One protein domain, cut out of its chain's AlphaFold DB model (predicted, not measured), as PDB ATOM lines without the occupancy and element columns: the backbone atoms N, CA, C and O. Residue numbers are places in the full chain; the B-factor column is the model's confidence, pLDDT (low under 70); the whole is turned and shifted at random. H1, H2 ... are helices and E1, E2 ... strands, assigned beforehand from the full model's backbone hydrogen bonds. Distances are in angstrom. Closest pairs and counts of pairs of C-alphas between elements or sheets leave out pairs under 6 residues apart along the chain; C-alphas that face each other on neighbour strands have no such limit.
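This is residues 16 to 38 and 219 to 322 of the 327 residues of an uncharacterized protein of Desulfonauticus sp. 38_4375 (UniProt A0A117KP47). Little regular structure: a strongly twisted meander, antiparallel neighbours E1 E2 E3, with H3 over it and H2 grazing it. The printed part has 127 residues, of which the named elements, in order helices H1 to H3 and then strands E1 to E4, hold under half, and the class is mixed, helices and strands. It is compact, radius of gyration of the C-alphas 13.9 A, spanning 41 by 35 by 31 A.

E1 is residues 280 to 286, from C-alpha (46.407, 46.091, 19.698), E2 293 to 298, E3 303 to 308, E4 319 to 321. H1 is 31 to 34, H3 252 to 256 and H2 229 to 242, 21.0 A long, to C-alpha (28.673, 28.285, 22.944).

Across hairpins E1 E2 and E2 E3, N 281 to O 297 is 2.9 A, N 296 to O 305 3.0 A. H3's height over the sheet is 7.7 A; H1 only grazes it; E4 pairs with no named strand. H2 has 8 of 10 O i to N i+4 pairs within hydrogen-bond range.

Residues 39 to 218 are cut, a 25.1 A gap; link H3 to E1 is long; no printed residue is under 70.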
ATOM      1  N   TYR A  16      31.988  52.003  33.452       97.94
ATOM      2  CA  TYR A  16      31.701  53.147  32.596       97.94
ATOM      3  C   TYR A  16      31.169  52.696  31.243       97.94
ATOM      4  O   TYR A  16      31.709  51.751  30.658       97.94
ATOM      5  N   ASN A  17      30.170  53.395  30.713       95.50
ATOM      6  CA  ASN A  17      29.722  53.192  29.333       95.50
ATOM      7  C   ASN A  17      30.705  53.819  28.317       95.50
ATOM      8  O   ASN A  17      31.748  54.373  28.691       95.50
ATOM      9  N   GLN A  18      30.402  53.726  27.020       94.12
ATOM     10  CA  GLN A  18      31.241  54.290  25.954       94.12
ATOM     11  C   GLN A  18      31.370  55.823  26.003       94.12
ATOM     12  O   GLN A  18      32.409  56.356  25.617       94.12
ATOM     13  N   LYS A  19      30.371  56.527  26.552       95.44
ATOM     14  CA  LYS A  19      30.396  57.987  26.763       95.44
ATOM     15  C   LYS A  19      31.187  58.410  28.005       95.44
ATOM     16  O   LYS A  19      31.353  59.600  28.245       95.44
ATOM     17  N   GLY A  20      31.690  57.451  28.781       96.38
ATOM     18  CA  GLY A  20      32.443  57.718  30.000       96.38
ATOM     19  C   GLY A  20      31.575  58.030  31.221       96.38
ATOM     20  O   GLY A  20      32.096  58.491  32.236       96.38
ATOM     21  N   GLU A  21      30.272  57.763  31.154       97.81
ATOM     22  CA  GLU A  21      29.353  57.924  32.281       97.81
ATOM     23  C   GLU A  21      29.444  56.703  33.198       97.81
ATOM     24  O   GLU A  21      29.593  55.574  32.722       97.81
ATOM     25  N   ILE A  22      29.355  56.926  34.511       98.38
ATOM     26  CA  ILE A  22      29.348  55.845  35.503       98.38
ATOM     27  C   ILE A  22      28.069  55.021  35.337       98.38
ATOM     28  O   ILE A  22      26.974  55.576  35.263       98.38
ATOM     29  N   ILE A  23      28.218  53.701  35.336       98.06
ATOM     30  CA  ILE A  23      27.120  52.732  35.323       98.06
ATOM     31  C   ILE A  23      27.291  51.723  36.460       98.06
ATOM     32  O   ILE A  23      28.381  51.585  37.025       98.06
ATOM     33  N   ASP A  24      26.215  51.005  36.783       97.88
ATOM     34  CA  ASP A  24      26.302  49.840  37.662       97.88
ATOM     35  C   ASP A  24      27.243  48.794  37.047       97.88
ATOM     36  O   ASP A  24      27.218  48.548  35.841       97.88
ATOM     37  N   CYS A  25      28.099  48.208  37.880       97.56
ATOM     38  CA  CYS A  25      29.054  47.201  37.452       97.56
ATOM     39  C   CYS A  25      28.436  45.823  37.248       97.56
ATOM     40  O   CYS A  25      29.052  44.999  36.572       97.56
ATOM     41  N   GLN A  26      27.262  45.557  37.823       97.12
ATOM     42  CA  GLN A  26      26.663  44.231  37.792       97.12
ATOM     43  C   GLN A  26      26.459  43.729  36.349       97.12
ATOM     44  O   GLN A  26      25.769  44.358  35.547       97.12
ATOM     45  N   ASN A  27      27.028  42.561  36.027       94.50
ATOM     46  CA  ASN A  27      26.924  41.882  34.730       94.50
ATOM     47  C   ASN A  27      27.510  42.660  33.533       94.50
ATOM     48  O   ASN A  27      27.129  42.421  32.378       94.50
ATOM     49  N   THR A  28      28.432  43.591  33.776       96.75
ATOM     50  CA  THR A  28      29.063  44.379  32.705       96.75
ATOM     51  C   THR A  28      30.268  43.675  32.080       96.75
ATOM     52  O   THR A  28      30.603  43.935  30.927       96.75
ATOM     53  N   GLY A  29      30.921  42.780  32.818       96.31
ATOM     54  CA  GLY A  29      32.197  42.158  32.487       96.31
ATOM     55  C   GLY A  29      33.413  43.069  32.694       96.31
ATOM     56  O   GLY A  29      34.533  42.668  32.362       96.31
ATOM     57  N   GLN A  30      33.223  44.298  33.184       98.19
ATOM     58  CA  GLN A  30      34.300  45.277  33.313       98.19
ATOM     59  C   GLN A  30      35.224  44.959  34.492       98.19
ATOM     60  O   GLN A  30      34.855  44.286  35.451       98.19
ATOM     61  N   ASP A  31      36.438  45.504  34.458       97.62
ATOM     62  CA  ASP A  31      37.472  45.253  35.468       97.62
ATOM     63  C   ASP A  31      37.006  45.559  36.908       97.62
ATOM     64  O   ASP A  31      37.251  44.778  37.829       97.62
ATOM     65  N   ALA A  32      36.255  46.650  37.092       96.88
ATOM     66  CA  ALA A  32      35.723  47.053  38.395       96.88
ATOM     67  C   ALA A  32      34.659  46.094  38.965       96.88
ATOM     68  O   ALA A  32      34.474  46.076  40.182       96.88
ATOM     69  N   GLU A  33      33.997  45.288  38.126       97.06
ATOM     70  CA  GLU A  33      33.050  44.263  38.580       97.06
ATOM     71  C   GLU A  33      33.782  43.124  39.296       97.06
ATOM     72  O   GLU A  33      33.375  42.689  40.371       97.06
ATOM     73  N   PHE A  34      34.890  42.654  38.717       93.44
ATOM     74  CA  PHE A  34      35.572  41.457  39.207       93.44
ATOM     75  C   PHE A  34      36.721  41.748  40.170       93.44
ATOM     76  O   PHE A  34      37.062  40.884  40.978       93.44
ATOM     77  N   LYS A  35      37.359  42.922  40.054       92.62
ATOM     78  CA  LYS A  35      38.545  43.320  40.835       92.62
ATOM     79  C   LYS A  35      39.598  42.200  40.874       92.62
ATOM     80  O   LYS A  35      40.099  41.823  41.934       92.62
ATOM     81  N   ILE A  36      39.922  41.626  39.711       93.88
ATOM     82  CA  ILE A  36      40.860  40.498  39.612       93.88
ATOM     83  C   ILE A  36      42.287  40.947  39.946       93.88
ATOM     84  O   ILE A  36      42.784  41.938  39.413       93.88
ATOM     85  N   GLY A  37      42.963  40.166  40.791       94.00
ATOM     86  CA  GLY A  37      44.372  40.338  41.142       94.00
ATOM     87  C   GLY A  37      44.605  40.371  42.650       94.00
ATOM     88  O   GLY A  37      43.692  40.186  43.452       94.00
ATOM     89  N   LEU A  38      45.855  40.605  43.036       93.38
ATOM     90  CA  LEU A  38      46.256  40.817  44.421       93.38
ATOM     91  C   LEU A  38      45.670  42.141  44.932       93.38
ATOM     92  O   LEU A  38      45.830  43.180  44.282       93.38
ATOM     93  N   GLU A 219      44.265  29.888  22.838       96.81
ATOM     94  CA  GLU A 219      45.421  29.413  22.045       96.81
ATOM     95  C   GLU A 219      45.547  30.112  20.682       96.81
ATOM     96  O   GLU A 219      46.654  30.370  20.205       96.81
ATOM     97  N   LYS A 220      44.415  30.465  20.056       96.06
ATOM     98  CA  LYS A 220      44.399  31.184  18.773       96.06
ATOM     99  C   LYS A 220      45.180  32.505  18.845       96.06
ATOM    100  O   LYS A 220      45.742  32.900  17.837       96.06
ATOM    101  N   GLY A 221      45.280  33.143  20.015       95.69
ATOM    102  CA  GLY A 221      45.939  34.443  20.200       95.69
ATOM    103  C   GLY A 221      44.984  35.635  20.104       95.69
ATOM    104  O   GLY A 221      45.319  36.729  20.550       95.69
ATOM    105  N   TYR A 222      43.770  35.420  19.606       97.56
ATOM    106  CA  TYR A 222      42.660  36.368  19.613       97.56
ATOM    107  C   TYR A 222      41.353  35.609  19.350       97.56
ATOM    108  O   TYR A 222      41.364  34.523  18.767       97.56
ATOM    109  N   LEU A 223      40.236  36.168  19.801       98.06
ATOM    110  CA  LEU A 223      38.891  35.710  19.482       98.06
ATOM    111  C   LEU A 223      38.432  36.368  18.179       98.06
ATOM    112  O   LEU A 223      38.181  35.664  17.202       98.06
ATOM    113  N   GLU A 224      38.438  37.702  18.171       98.44
ATOM    114  CA  GLU A 224      38.009  38.565  17.070       98.44
ATOM    115  C   GLU A 224      38.838  39.868  17.048       98.44
ATOM    116  O   GLU A 224      39.491  40.216  18.044       98.44
ATOM    117  N   GLU A 225      38.871  40.550  15.902       97.44
ATOM    118  CA  GLU A 225      39.608  41.795  15.660       97.44
ATOM    119  C   GLU A 225      38.742  42.900  15.038       97.44
ATOM    120  O   GLU A 225      37.588  42.678  14.691       97.44
ATOM    121  N   ASN A 226      39.294  44.115  14.922       97.75
ATOM    122  CA  ASN A 226      38.572  45.317  14.475       97.75
ATOM    123  C   ASN A 226      37.309  45.608  15.302       97.75
ATOM    124  O   ASN A 226      36.303  46.081  14.783       97.75
ATOM    125  N   LEU A 227      37.377  45.332  16.604       98.12
ATOM    126  CA  LEU A 227      36.286  45.564  17.539       98.12
ATOM    127  C   LEU A 227      36.425  46.928  18.199       98.12
ATOM    128  O   LEU A 227      37.528  47.345  18.570       98.12
ATOM    129  N   SER A 228      35.298  47.601  18.404       98.12
ATOM    130  CA  SER A 228      35.164  48.627  19.430       98.12
ATOM    131  C   SER A 228      35.081  47.976  20.808       98.12
ATOM    132  O   SER A 228      34.979  46.755  20.967       98.12
ATOM    133  N   TRP A 229      35.146  48.798  21.849       97.69
ATOM    134  CA  TRP A 229      35.171  48.282  23.209       97.69
ATOM    135  C   TRP A 229      33.847  47.618  23.611       97.69
ATOM    136  O   TRP A 229      33.876  46.574  24.252       97.69
ATOM    137  N   GLU A 230      32.697  48.168  23.204       96.62
ATOM    138  CA  GLU A 230      31.385  47.556  23.474       96.62
ATOM    139  C   GLU A 230      31.153  46.294  22.632       96.62
ATOM    140  O   GLU A 230      30.695  45.281  23.168       96.62
ATOM    141  N   GLU A 231      31.549  46.304  21.354       98.44
ATOM    142  CA  GLU A 231      31.475  45.121  20.484       98.44
ATOM    143  C   GLU A 231      32.278  43.947  21.053       98.44
ATOM    144  O   GLU A 231      31.833  42.805  20.964       98.44
ATOM    145  N   ALA A 232      33.407  44.204  21.722       98.38
ATOM    146  CA  ALA A 232      34.182  43.160  22.383       98.38
ATOM    147  C   ALA A 232      33.420  42.460  23.522       98.38
ATOM    148  O   ALA A 232      33.529  41.242  23.671       98.38
ATOM    149  N   PHE A 233      32.624  43.189  24.314       98.12
ATOM    150  CA  PHE A 233      31.789  42.568  25.350       98.12
ATOM    151  C   PHE A 233      30.639  41.767  24.749       98.12
ATOM    152  O   PHE A 233      30.332  40.687  25.255       98.12
ATOM    153  N   THR A 234      30.024  42.259  23.674       97.81
ATOM    154  CA  THR A 234      28.983  41.524  22.942       97.81
ATOM    155  C   THR A 234      29.548  40.239  22.337       97.81
ATOM    156  O   THR A 234      29.040  39.157  22.631       97.81
ATOM    157  N   CYS A 235      30.669  40.333  21.619       98.25
ATOM    158  CA  CYS A 235      31.394  39.198  21.045       98.25
ATOM    159  C   CYS A 235      31.749  38.148  22.111       98.25
ATOM    160  O   CYS A 235      31.530  36.951  21.926       98.25
ATOM    161  N   LEU A 236      32.239  38.584  23.277       98.38
ATOM    162  CA  LEU A 236      32.550  37.675  24.377       98.38
ATOM    163  C   LEU A 236      31.299  36.983  24.946       98.38
ATOM    164  O   LEU A 236      31.363  35.802  25.292       98.38
ATOM    165  N   LYS A 237      30.173  37.697  25.079       97.69
ATOM    166  CA  LYS A 237      28.907  37.113  25.557       97.69
ATOM    167  C   LYS A 237      28.421  36.018  24.610       97.69
ATOM    168  O   LYS A 237      28.063  34.937  25.075       97.69
ATOM    169  N   GLU A 238      28.475  36.268  23.306       98.00
ATOM    170  CA  GLU A 238      28.142  35.275  22.281       98.00
ATOM    171  C   GLU A 238      29.086  34.071  22.345       98.00
ATOM    172  O   GLU A 238      28.625  32.932  22.433       98.00
ATOM    173  N   PHE A 239      30.399  34.300  22.418       97.50
ATOM    174  CA  PHE A 239      31.384  33.227  22.558       97.50
ATOM    175  C   PHE A 239      31.150  32.362  23.804       97.50
ATOM    176  O   PHE A 239      31.220  31.135  23.739       97.50
ATOM    177  N   ASN A 240      30.802  32.984  24.932       97.50
ATOM    178  CA  ASN A 240      30.477  32.274  26.165       97.50
ATOM    179  C   ASN A 240      29.198  31.430  26.065       97.50
ATOM    180  O   ASN A 240      29.124  30.403  26.730       97.50
ATOM    181  N   SER A 241      28.221  31.807  25.231       97.00
ATOM    182  CA  SER A 241      26.979  31.034  25.046       97.00
ATOM    183  C   SER A 241      27.204  29.658  24.403       97.00
ATOM    184  O   SER A 241      26.450  28.722  24.662       97.00
ATOM    185  N   ALA A 242      28.272  29.524  23.610       95.50
ATOM    186  CA  ALA A 242      28.673  28.285  22.944       95.50
ATOM    187  C   ALA A 242      29.871  27.582  23.619       95.50
ATOM    188  O   ALA A 242      30.240  26.469  23.238       95.50
ATOM    189  N   SER A 243      30.504  28.223  24.605       94.06
ATOM    190  CA  SER A 243      31.700  27.721  25.286       94.06
ATOM    191  C   SER A 243      31.338  26.878  26.510       94.06
ATOM    192  O   SER A 243      30.452  27.215  27.288       94.06
ATOM    193  N   LYS A 244      32.104  25.805  26.752       94.06
ATOM    194  CA  LYS A 244      32.032  25.020  28.001       94.06
ATOM    195  C   LYS A 244      32.597  25.766  29.217       94.06
ATOM    196  O   LYS A 244      32.382  25.349  30.350       94.06
ATOM    197  N   TYR A 245      33.353  26.837  28.983       94.00
ATOM    198  CA  TYR A 245      34.012  27.640  30.010       94.00
ATOM    199  C   TYR A 245      33.536  29.085  29.965       94.00
ATOM    200  O   TYR A 245      33.231  29.615  28.896       94.00
ATOM    201  N   THR A 246      33.573  29.750  31.116       94.06
ATOM    202  CA  THR A 246      33.333  31.190  31.214       94.06
ATOM    203  C   THR A 246      34.630  31.960  30.994       94.06
ATOM    204  O   THR A 246      35.549  31.915  31.817       94.06
ATOM    205  N   TRP A 247      34.683  32.688  29.887       97.38
ATOM    206  CA  TRP A 247      35.763  33.591  29.518       97.38
ATOM    207  C   TRP A 247      35.422  35.035  29.867       97.38
ATOM    208  O   TRP A 247      34.254  35.427  29.907       97.38
ATOM    209  N   ARG A 248      36.454  35.849  30.083       97.81
ATOM    210  CA  ARG A 248      36.337  37.288  30.325       97.81
ATOM    211  C   ARG A 248      37.359  38.078  29.524       97.81
ATOM    212  O   ARG A 248      38.378  37.545  29.084       97.81
ATOM    213  N   ILE A 249      37.095  39.371  29.383       98.62
ATOM    214  CA  ILE A 249      38.076  40.318  28.867       98.62
ATOM    215  C   ILE A 249      39.107  40.564  29.987       98.62
ATOM    216  O   ILE A 249      38.711  40.904  31.110       98.62
ATOM    217  N   PRO A 250      40.411  40.368  29.732       98.62
ATOM    218  CA  PRO A 250      41.453  40.598  30.728       98.62
ATOM    219  C   PRO A 250      41.508  42.071  31.133       98.62
ATOM    220  O   PRO A 250      41.288  42.966  30.311       98.62
ATOM    221  N   ASN A 251      41.856  42.340  32.386       98.38
ATOM    222  CA  ASN A 251      42.252  43.682  32.779       98.38
ATOM    223  C   ASN A 251      43.657  44.007  32.246       98.38
ATOM    224  O   ASN A 251      44.402  43.136  31.784       98.38
ATOM    225  N   ILE A 252      44.044  45.282  32.292       98.50
ATOM    226  CA  ILE A 252      45.304  45.715  31.677       98.50
ATOM    227  C   ILE A 252      46.545  45.096  32.333       98.50
ATOM    228  O   ILE A 252      47.560  44.901  31.666       98.50
ATOM    229  N   ASN A 253      46.493  44.779  33.629       97.94
ATOM    230  CA  ASN A 253      47.632  44.180  34.322       97.94
ATOM    231  C   ASN A 253      47.793  42.698  33.960       97.94
ATOM    232  O   ASN A 253      48.916  42.202  33.915       97.94
ATOM    233  N   GLU A 254      46.701  42.008  33.634       98.44
ATOM    234  CA  GLU A 254      46.752  40.650  33.093       98.44
ATOM    235  C   GLU A 254      47.344  40.622  31.688       98.44
ATOM    236  O   GLU A 254      48.237  39.817  31.429       98.44
ATOM    237  N   LEU A 255      46.933  41.537  30.807       98.50
ATOM    238  CA  LEU A 255      47.547  41.679  29.484       98.50
ATOM    239  C   LEU A 255      49.038  42.024  29.579       98.50
ATOM    240  O   LEU A 255      49.862  41.400  28.917       98.50
ATOM    241  N   GLU A 256      49.416  42.983  30.431       98.12
ATOM    242  CA  GLU A 256      50.826  43.348  30.630       98.12
ATOM    243  C   GLU A 256      51.661  42.163  31.138       98.12
ATOM    244  O   GLU A 256      52.839  42.056  30.793       98.12
ATOM    245  N   SER A 257      51.056  41.231  31.882       97.62
ATOM    246  CA  SER A 257      51.739  40.040  32.400       97.62
ATOM    247  C   SER A 257      52.250  39.087  31.310       97.62
ATOM    248  O   SER A 257      53.159  38.293  31.590       97.62
ATOM    249  N   LEU A 258      51.699  39.174  30.091       97.44
ATOM    250  CA  LEU A 258      52.182  38.446  28.916       97.44
ATOM    251  C   LEU A 258      53.519  39.012  28.421       97.44
ATOM    252  O   LEU A 258      54.369  38.259  27.963       97.44
ATOM    253  N   VAL A 259      53.745  40.323  28.557       97.81
ATOM    254  CA  VAL A 259      54.896  41.006  27.951       97.81
ATOM    255  C   VAL A 259      56.223  40.435  28.452       97.81
ATOM    256  O   VAL A 259      56.472  40.358  29.658       97.81
ATOM    257  N   ASN A 260      57.108  40.105  27.515       97.31
ATOM    258  CA  ASN A 260      58.501  39.767  27.757       97.31
ATOM    259  C   ASN A 260      59.421  40.821  27.131       97.31
ATOM    260  O   ASN A 260      59.548  40.913  25.913       97.31
ATOM    261  N   CYS A 261      60.102  41.588  27.983       96.94
ATOM    262  CA  CYS A 261      60.947  42.717  27.595       96.94
ATOM    263  C   CYS A 261      62.299  42.311  26.986       96.94
ATOM    264  O   CYS A 261      63.118  43.187  26.708       96.94
ATOM    265  N   ALA A 262      62.560  41.015  26.790       95.62
ATOM    266  CA  ALA A 262      63.646  40.548  25.929       95.62
ATOM    267  C   ALA A 262      63.276  40.545  24.434       95.62
ATOM    268  O   ALA A 262      64.171  40.418  23.603       95.62
ATOM    269  N   TYR A 263      61.991  40.690  24.093       95.31
ATOM    270  CA  TYR A 263      61.489  40.569  22.726       95.31
ATOM    271  C   TYR A 263      60.761  41.839  22.266       95.31
ATOM    272  O   TYR A 263      60.303  42.651  23.073       95.31
ATOM    273  N   MET A 264      60.665  42.002  20.948       94.19
ATOM    274  CA  MET A 264      59.858  43.012  20.267       94.19
ATOM    275  C   MET A 264      59.402  42.434  18.916       94.19
ATOM    276  O   MET A 264      60.135  41.661  18.303       94.19
ATOM    277  N   TYR A 265      58.209  42.812  18.463       93.19
ATOM    278  CA  TYR A 265      57.527  42.357  17.246       93.19
ATOM    279  C   TYR A 265      57.314  40.826  17.165       93.19
ATOM    280  O   TYR A 265      57.784  40.185  16.219       93.19
ATOM    281  N   PRO A 266      56.593  40.204  18.123       95.38
ATOM    282  CA  PRO A 266      55.946  40.790  19.304       95.38
ATOM    283  C   PRO A 266      56.853  40.823  20.548       95.38
ATOM    284  O   PRO A 266      57.866  40.132  20.623       95.38
ATOM    285  N   ALA A 267      56.464  41.583  21.574       96.50
ATOM    286  CA  ALA A 267      57.070  41.561  22.910       96.50
ATOM    287  C   ALA A 267      56.620  40.335  23.727       96.50
ATOM    288  O   ALA A 267      56.181  40.438  24.871       96.50
ATOM    289  N   LEU A 268      56.703  39.169  23.094       94.12
ATOM    290  CA  LEU A 268      56.400  37.844  23.610       94.12
ATOM    291  C   LEU A 268      57.312  36.860  22.871       94.12
ATOM    292  O   LEU A 268      57.606  37.041  21.690       94.12
ATOM    293  N   GLU A 269      57.760  35.811  23.544       89.12
ATOM    294  CA  GLU A 269      58.557  34.779  22.884       89.12
ATOM    295  C   GLU A 269      57.665  33.934  21.963       89.12
ATOM    296  O   GLU A 269      56.612  33.455  22.386       89.12
ATOM    297  N   LYS A 270      58.078  33.733  20.706       81.00
ATOM    298  CA  LYS A 270      57.251  33.060  19.683       81.00
ATOM    299  C   LYS A 270      56.871  31.619  20.044       81.00
ATOM    300  O   LYS A 270      55.807  31.152  19.656       81.00
ATOM    301  N   GLU A 271      57.703  30.918  20.808       78.50
ATOM    302  CA  GLU A 271      57.547  29.483  21.099       78.50
ATOM    303  C   GLU A 271      56.566  29.177  22.252       78.50
ATOM    304  O   GLU A 271      56.524  28.063  22.768       78.50
ATOM    305  N   GLN A 272      55.747  30.147  22.666       86.12
ATOM    306  CA  GLN A 272      54.861  30.017  23.833       86.12
ATOM    307  C   GLN A 272      53.477  29.415  23.525       86.12
ATOM    308  O   GLN A 272      52.639  29.304  24.419       86.12
ATOM    309  N   GLY A 273      53.245  28.984  22.280       90.44
ATOM    310  CA  GLY A 273      52.064  28.209  21.870       90.44
ATOM    311  C   GLY A 273      50.895  29.019  21.303       90.44
ATOM    312  O   GLY A 273      49.920  28.425  20.849       90.44
ATOM    313  N   PHE A 274      50.985  30.350  21.283       95.19
ATOM    314  CA  PHE A 274      49.999  31.210  20.623       95.19
ATOM    315  C   PHE A 274      50.143  31.145  19.098       95.19
ATOM    316  O   PHE A 274      51.260  31.210  18.586       95.19
ATOM    317  N   LYS A 275      49.024  31.027  18.372       93.31
ATOM    318  CA  LYS A 275      49.044  30.801  16.913       93.31
ATOM    319  C   LYS A 275      49.042  32.080  16.076       93.31
ATOM    320  O   LYS A 275      49.796  32.165  15.115       93.31
ATOM    321  N   ASP A 276      48.201  33.048  16.422       94.50
ATOM    322  CA  ASP A 276      47.985  34.266  15.637       94.50
ATOM    323  C   ASP A 276      47.815  35.469  16.576       94.50
ATOM    324  O   ASP A 276      46.714  35.874  16.950       94.50
ATOM    325  N   LEU A 277      48.947  35.990  17.050       95.69
ATOM    326  CA  LEU A 277      48.975  37.165  17.913       95.69
ATOM    327  C   LEU A 277      48.741  38.437  17.094       95.69
ATOM    328  O   LEU A 277      49.293  38.611  16.010       95.69
ATOM    329  N   LYS A 278      47.971  39.356  17.665       96.75
ATOM    330  CA  LYS A 278      47.700  40.690  17.133       96.75
ATOM    331  C   LYS A 278      48.499  41.733  17.910       96.75
ATOM    332  O   LYS A 278      49.130  41.435  18.921       96.75
ATOM    333  N   ASN A 279      48.486  42.974  17.440       95.38
ATOM    334  CA  ASN A 279      49.225  44.046  18.101       95.38
ATOM    335  C   ASN A 279      48.394  44.744  19.188       95.38
ATOM    336  O   ASN A 279      48.880  44.947  20.296       95.38
ATOM    337  N   LEU A 280      47.156  45.135  18.882       97.88
ATOM    338  CA  LEU A 280      46.407  46.091  19.698       97.88
ATOM    339  C   LEU A 280      45.301  45.401  20.506       97.88
ATOM    340  O   LEU A 280      44.173  45.273  20.041       97.88
ATOM    341  N   TYR A 281      45.613  44.965  21.727       98.69
ATOM    342  CA  TYR A 281      44.655  44.254  22.579       98.69
ATOM    343  C   TYR A 281      43.926  45.180  23.542       98.69
ATOM    344  O   TYR A 281      44.553  45.849  24.369       98.69
ATOM    345  N   LEU A 282      42.594  45.172  23.480       97.62
ATOM    346  CA  LEU A 282      41.759  45.876  24.452       97.62
ATOM    347  C   LEU A 282      41.754  45.169  25.812       97.62
ATOM    348  O   LEU A 282      41.823  43.944  25.898       97.62
ATOM    349  N   SER A 283      41.605  45.960  26.872       98.69
ATOM    350  CA  SER A 283      41.370  45.468  28.231       98.69
ATOM    351  C   SER A 283      39.983  45.859  28.737       98.69
ATOM    352  O   SER A 283      39.384  46.818  28.250       98.69
ATOM    353  N   SER A 284      39.502  45.185  29.778       98.44
ATOM    354  CA  SER A 284      38.306  45.586  30.532       98.44
ATOM    355  C   SER A 284      38.538  46.792  31.460       98.44
ATOM    356  O   SER A 284      37.610  47.244  32.134       98.44
ATOM    357  N   THR A 285      39.760  47.336  31.499       98.56
ATOM    358  CA  THR A 285      40.154  48.467  32.349       98.56
ATOM    359  C   THR A 285      39.859  49.795  31.646       98.56
ATOM    360  O   THR A 285      40.574  50.204  30.729       98.56
ATOM    361  N   THR A 286      38.838  50.522  32.106       98.12
ATOM    362  CA  THR A 286      38.589  51.912  31.679       98.12
ATOM    363  C   THR A 286      39.730  52.833  32.135       98.12
ATOM    364  O   THR A 286      40.287  52.663  33.220       98.12
ATOM    365  N   SER A 287      40.090  53.835  31.331       97.50
ATOM    366  CA  SER A 287      41.008  54.882  31.780       97.50
ATOM    367  C   SER A 287      40.305  55.803  32.775       97.50
ATOM    368  O   SER A 287      39.415  56.557  32.399       97.50
ATOM    369  N   TYR A 288      40.720  55.801  34.043       95.81
ATOM    370  CA  TYR A 288      40.153  56.735  35.026       95.81
ATOM    371  C   TYR A 288      40.467  58.204  34.684       95.81
ATOM    372  O   TYR A 288      39.712  59.118  35.036       95.81
ATOM    373  N   PHE A 289      41.582  58.438  33.972       95.69
ATOM    374  CA  PHE A 289      41.973  59.758  33.481       95.69
ATOM    375  C   PHE A 289      40.880  60.377  32.608       95.69
ATOM    376  O   PHE A 289      40.432  61.487  32.903       95.69
ATOM    377  N   GLU A 290      40.436  59.614  31.609       96.94
ATOM    378  CA  GLU A 290      39.426  59.981  30.621       96.94
ATOM    379  C   GLU A 290      38.544  58.748  30.307       96.94
ATOM    380  O   GLU A 290      38.958  57.886  29.524       96.94
ATOM    381  N   PRO A 291      37.356  58.617  30.932       97.69
ATOM    382  CA  PRO A 291      36.550  57.389  30.883       97.69
ATOM    383  C   PRO A 291      35.956  57.008  29.519       97.69
ATOM    384  O   PRO A 291      35.471  55.882  29.363       97.69
ATOM    385  N   THR A 292      36.027  57.897  28.522       98.31
ATOM    386  CA  THR A 292      35.739  57.571  27.108       98.31
ATOM    387  C   THR A 292      36.822  56.687  26.465       98.31
ATOM    388  O   THR A 292      36.647  56.168  25.360       98.31
ATOM    389  N   TYR A 293      37.943  56.461  27.160       98.31
ATOM    390  CA  TYR A 293      39.045  55.608  26.728       98.31
ATOM    391  C   TYR A 293      39.158  54.371  27.622       98.31
ATOM    392  O   TYR A 293      38.808  54.375  28.804       98.31
ATOM    393  N   ALA A 294      39.715  53.300  27.066       98.31
ATOM    394  CA  ALA A 294      40.115  52.105  27.797       98.31
ATOM    395  C   ALA A 294      41.622  51.885  27.660       98.31
ATOM    396  O   ALA A 294      42.251  52.370  26.716       98.31
ATOM    397  N   PHE A 295      42.217  51.170  28.611       98.62
ATOM    398  CA  PHE A 295      43.606  50.754  28.499       98.62
ATOM    399  C   PHE A 295      43.768  49.668  27.436       98.62
ATOM    400  O   PHE A 295      42.924  48.781  27.289       98.62
ATOM    401  N   VAL A 296      44.887  49.742  26.723       98.62
ATOM    402  CA  VAL A 296      45.201  48.894  25.571       98.62
ATOM    403  C   VAL A 296      46.661  48.458  25.652       98.62
ATOM    404  O   VAL A 296      47.548  49.276  25.932       98.62
ATOM    405  N   LEU A 297      46.914  47.175  25.400       98.75
ATOM    406  CA  LEU A 297      48.256  46.629  25.234       98.75
ATOM    407  C   LEU A 297      48.670  46.720  23.759       98.75
ATOM    408  O   LEU A 297      47.954  46.254  22.881       98.75
ATOM    409  N   TYR A 298      49.858  47.269  23.515       98.44
ATOM    410  CA  TYR A 298      50.525  47.281  22.214       98.44
ATOM    411  C   TYR A 298      51.555  46.152  22.209       98.44
ATOM    412  O   TYR A 298      52.701  46.378  22.607       98.44
ATOM    413  N   LEU A 299      51.150  44.935  21.840       97.62
ATOM    414  CA  LEU A 299      51.963  43.727  21.977       97.62
ATOM    415  C   LEU A 299      53.240  43.783  21.137       97.62
ATOM    416  O   LEU A 299      54.252  43.272  21.600       97.62
ATOM    417  N   ASP A 300      53.256  44.467  19.989       95.62
ATOM    418  CA  ASP A 300      54.469  44.595  19.169       95.62
ATOM    419  C   ASP A 300      55.648  45.134  19.973       95.62
ATOM    420  O   ASP A 300      56.766  44.650  19.858       95.62
ATOM    421  N   LYS A 301      55.394  46.102  20.852       94.38
ATOM    422  CA  LYS A 301      56.424  46.719  21.697       94.38
ATOM    423  C   LYS A 301      56.304  46.384  23.173       94.38
ATOM    424  O   LYS A 301      57.237  46.634  23.920       94.38
ATOM    425  N   GLY A 302      55.173  45.851  23.615       97.12
ATOM    426  CA  GLY A 302      54.858  45.657  25.024       97.12
ATOM    427  C   GLY A 302      54.518  46.959  25.757       97.12
ATOM    428  O   GLY A 302      54.756  47.046  26.959       97.12
ATOM    429  N   ALA A 303      54.015  47.986  25.063       98.31
ATOM    430  CA  ALA A 303      53.604  49.249  25.688       98.31
ATOM    431  C   ALA A 303      52.170  49.168  26.223       98.31
ATOM    432  O   ALA A 303      51.341  48.439  25.680       98.31
ATOM    433  N   VAL A 304      51.867  49.957  27.252       98.44
ATOM    434  CA  VAL A 304      50.510  50.093  27.795       98.44
ATOM    435  C   VAL A 304      50.049  51.524  27.572       98.44
ATOM    436  O   VAL A 304      50.553  52.462  28.193       98.44
ATOM    437  N   GLY A 305      49.083  51.692  26.681       97.94
ATOM    438  CA  GLY A 305      48.486  52.985  26.377       97.94
ATOM    439  C   GLY A 305      46.991  52.989  26.632       97.94
ATOM    440  O   GLY A 305      46.465  52.173  27.387       97.94
ATOM    441  N   VAL A 306      46.318  53.930  25.984       97.75
ATOM    442  CA  VAL A 306      44.862  54.038  25.985       97.75
ATOM    443  C   VAL A 306      44.365  54.205  24.555       97.75
ATOM    444  O   VAL A 306      45.103  54.716  23.711       97.75
ATOM    445  N   GLY A 307      43.136  53.778  24.299       97.56
ATOM    446  CA  GLY A 307      42.430  53.962  23.034       97.56
ATOM    447  C   GLY A 307      40.969  54.326  23.290       97.56
ATOM    448  O   GLY A 307      40.427  53.996  24.348       97.56
ATOM    449  N   ARG A 308      40.338  55.050  22.358       97.88
ATOM    450  CA  ARG A 308      38.926  55.440  22.484       97.88
ATOM    451  C   ARG A 308      38.024  54.218  22.401       97.88
ATOM    452  O   ARG A 308      38.187  53.404  21.494       97.88
ATOM    453  N   LYS A 309      37.032  54.126  23.285       98.06
ATOM    454  CA  LYS A 309      36.101  52.989  23.324       98.06
ATOM    455  C   LYS A 309      35.283  52.820  22.038       98.06
ATOM    456  O   LYS A 309      34.882  51.705  21.730       98.06
ATOM    457  N   GLU A 310      35.050  53.905  21.300       96.94
ATOM    458  CA  GLU A 310      34.276  53.935  20.046       96.94
ATOM    459  C   GLU A 310      35.011  53.393  18.818       96.94
ATOM    460  O   GLU A 310      34.378  53.064  17.823       96.94
ATOM    461  N   GLN A 311      36.340  53.304  18.861       96.75
ATOM    462  CA  GLN A 311      37.118  52.964  17.672       96.75
ATOM    463  C   GLN A 311      37.148  51.449  17.432       96.75
ATOM    464  O   GLN A 311      37.584  50.727  18.329       96.75
ATOM    465  N   PRO A 312      36.781  50.962  16.231       96.56
ATOM    466  CA  PRO A 312      36.800  49.543  15.891       96.56
ATOM    467  C   PRO A 312      38.194  49.085  15.444       96.56
ATOM    468  O   PRO A 312      38.423  48.746  14.288       96.56
ATOM    469  N   LEU A 313      39.171  49.157  16.350       96.75
ATOM    470  CA  LEU A 313      40.591  48.931  16.036       96.75
ATOM    471  C   LEU A 313      41.233  47.829  16.882       96.75
ATOM    472  O   LEU A 313      42.427  47.563  16.738       96.75
ATOM    473  N   TYR A 314      40.483  47.223  17.801       98.12
ATOM    474  CA  TYR A 314      41.063  46.376  18.832       98.12
ATOM    475  C   TYR A 314      40.853  44.892  18.559       98.12
ATOM    476  O   TYR A 314      39.851  44.464  17.991       98.12
ATOM    477  N   SER A 315      41.799  44.097  19.041       98.56
ATOM    478  CA  SER A 315      41.701  42.647  19.116       98.56
ATOM    479  C   SER A 315      41.314  42.221  20.528       98.56
ATOM    480  O   SER A 315      41.805  42.769  21.520       98.56
ATOM    481  N   LEU A 316      40.456  41.211  20.630       98.69
ATOM    482  CA  LEU A 316      40.063  40.613  21.901       98.69
ATOM    483  C   LEU A 316      40.847  39.320  22.126       98.69
ATOM    484  O   LEU A 316      40.671  38.358  21.388       98.69
ATOM    485  N   LEU A 317      41.678  39.265  23.167       98.56
ATOM    486  CA  LEU A 317      42.276  38.022  23.661       98.56
ATOM    487  C   LEU A 317      41.612  37.663  24.996       98.56
ATOM    488  O   LEU A 317      41.974  38.243  26.022       98.56
ATOM    489  N   PRO A 318      40.618  36.758  25.001       98.38
ATOM    490  CA  PRO A 318      39.915  36.418  26.221       98.38
ATOM    491  C   PRO A 318      40.788  35.558  27.135       98.38
ATOM    492  O   PRO A 318      41.660  34.800  26.696       98.38
ATOM    493  N   VAL A 319      40.508  35.670  28.427       98.19
ATOM    494  CA  VAL A 319      41.196  34.940  29.486       98.19
ATOM    495  C   VAL A 319      40.180  34.308  30.425       98.19
ATOM    496  O   VAL A 319      39.066  34.809  30.593       98.19
ATOM    497  N   ARG A 320      40.571  33.235  31.101       95.75
ATOM    498  CA  ARG A 320      39.867  32.742  32.286       95.75
ATOM    499  C   ARG A 320      40.856  32.345  33.366       95.75
ATOM    500  O   ARG A 320      42.027  32.092  33.096       95.75
ATOM    501  N   THR A 321      40.379  32.246  34.598       94.31
ATOM    502  CA  THR A 321      41.216  31.780  35.701       94.31
ATOM    503  C   THR A 321      41.171  30.256  35.783       94.31
ATOM    504  O   THR A 321      40.099  29.649  35.725       94.31
ATOM    505  N   TYR A 322      42.335  29.628  35.924       88.88
ATOM    506  CA  TYR A 322      42.444  28.196  36.159       88.88
ATOM    507  C   TYR A 322      41.860  27.832  37.529       88.88
ATOM    508  O   TYR A 322      42.167  28.466  38.541       88.88
TER     509      TYR A 322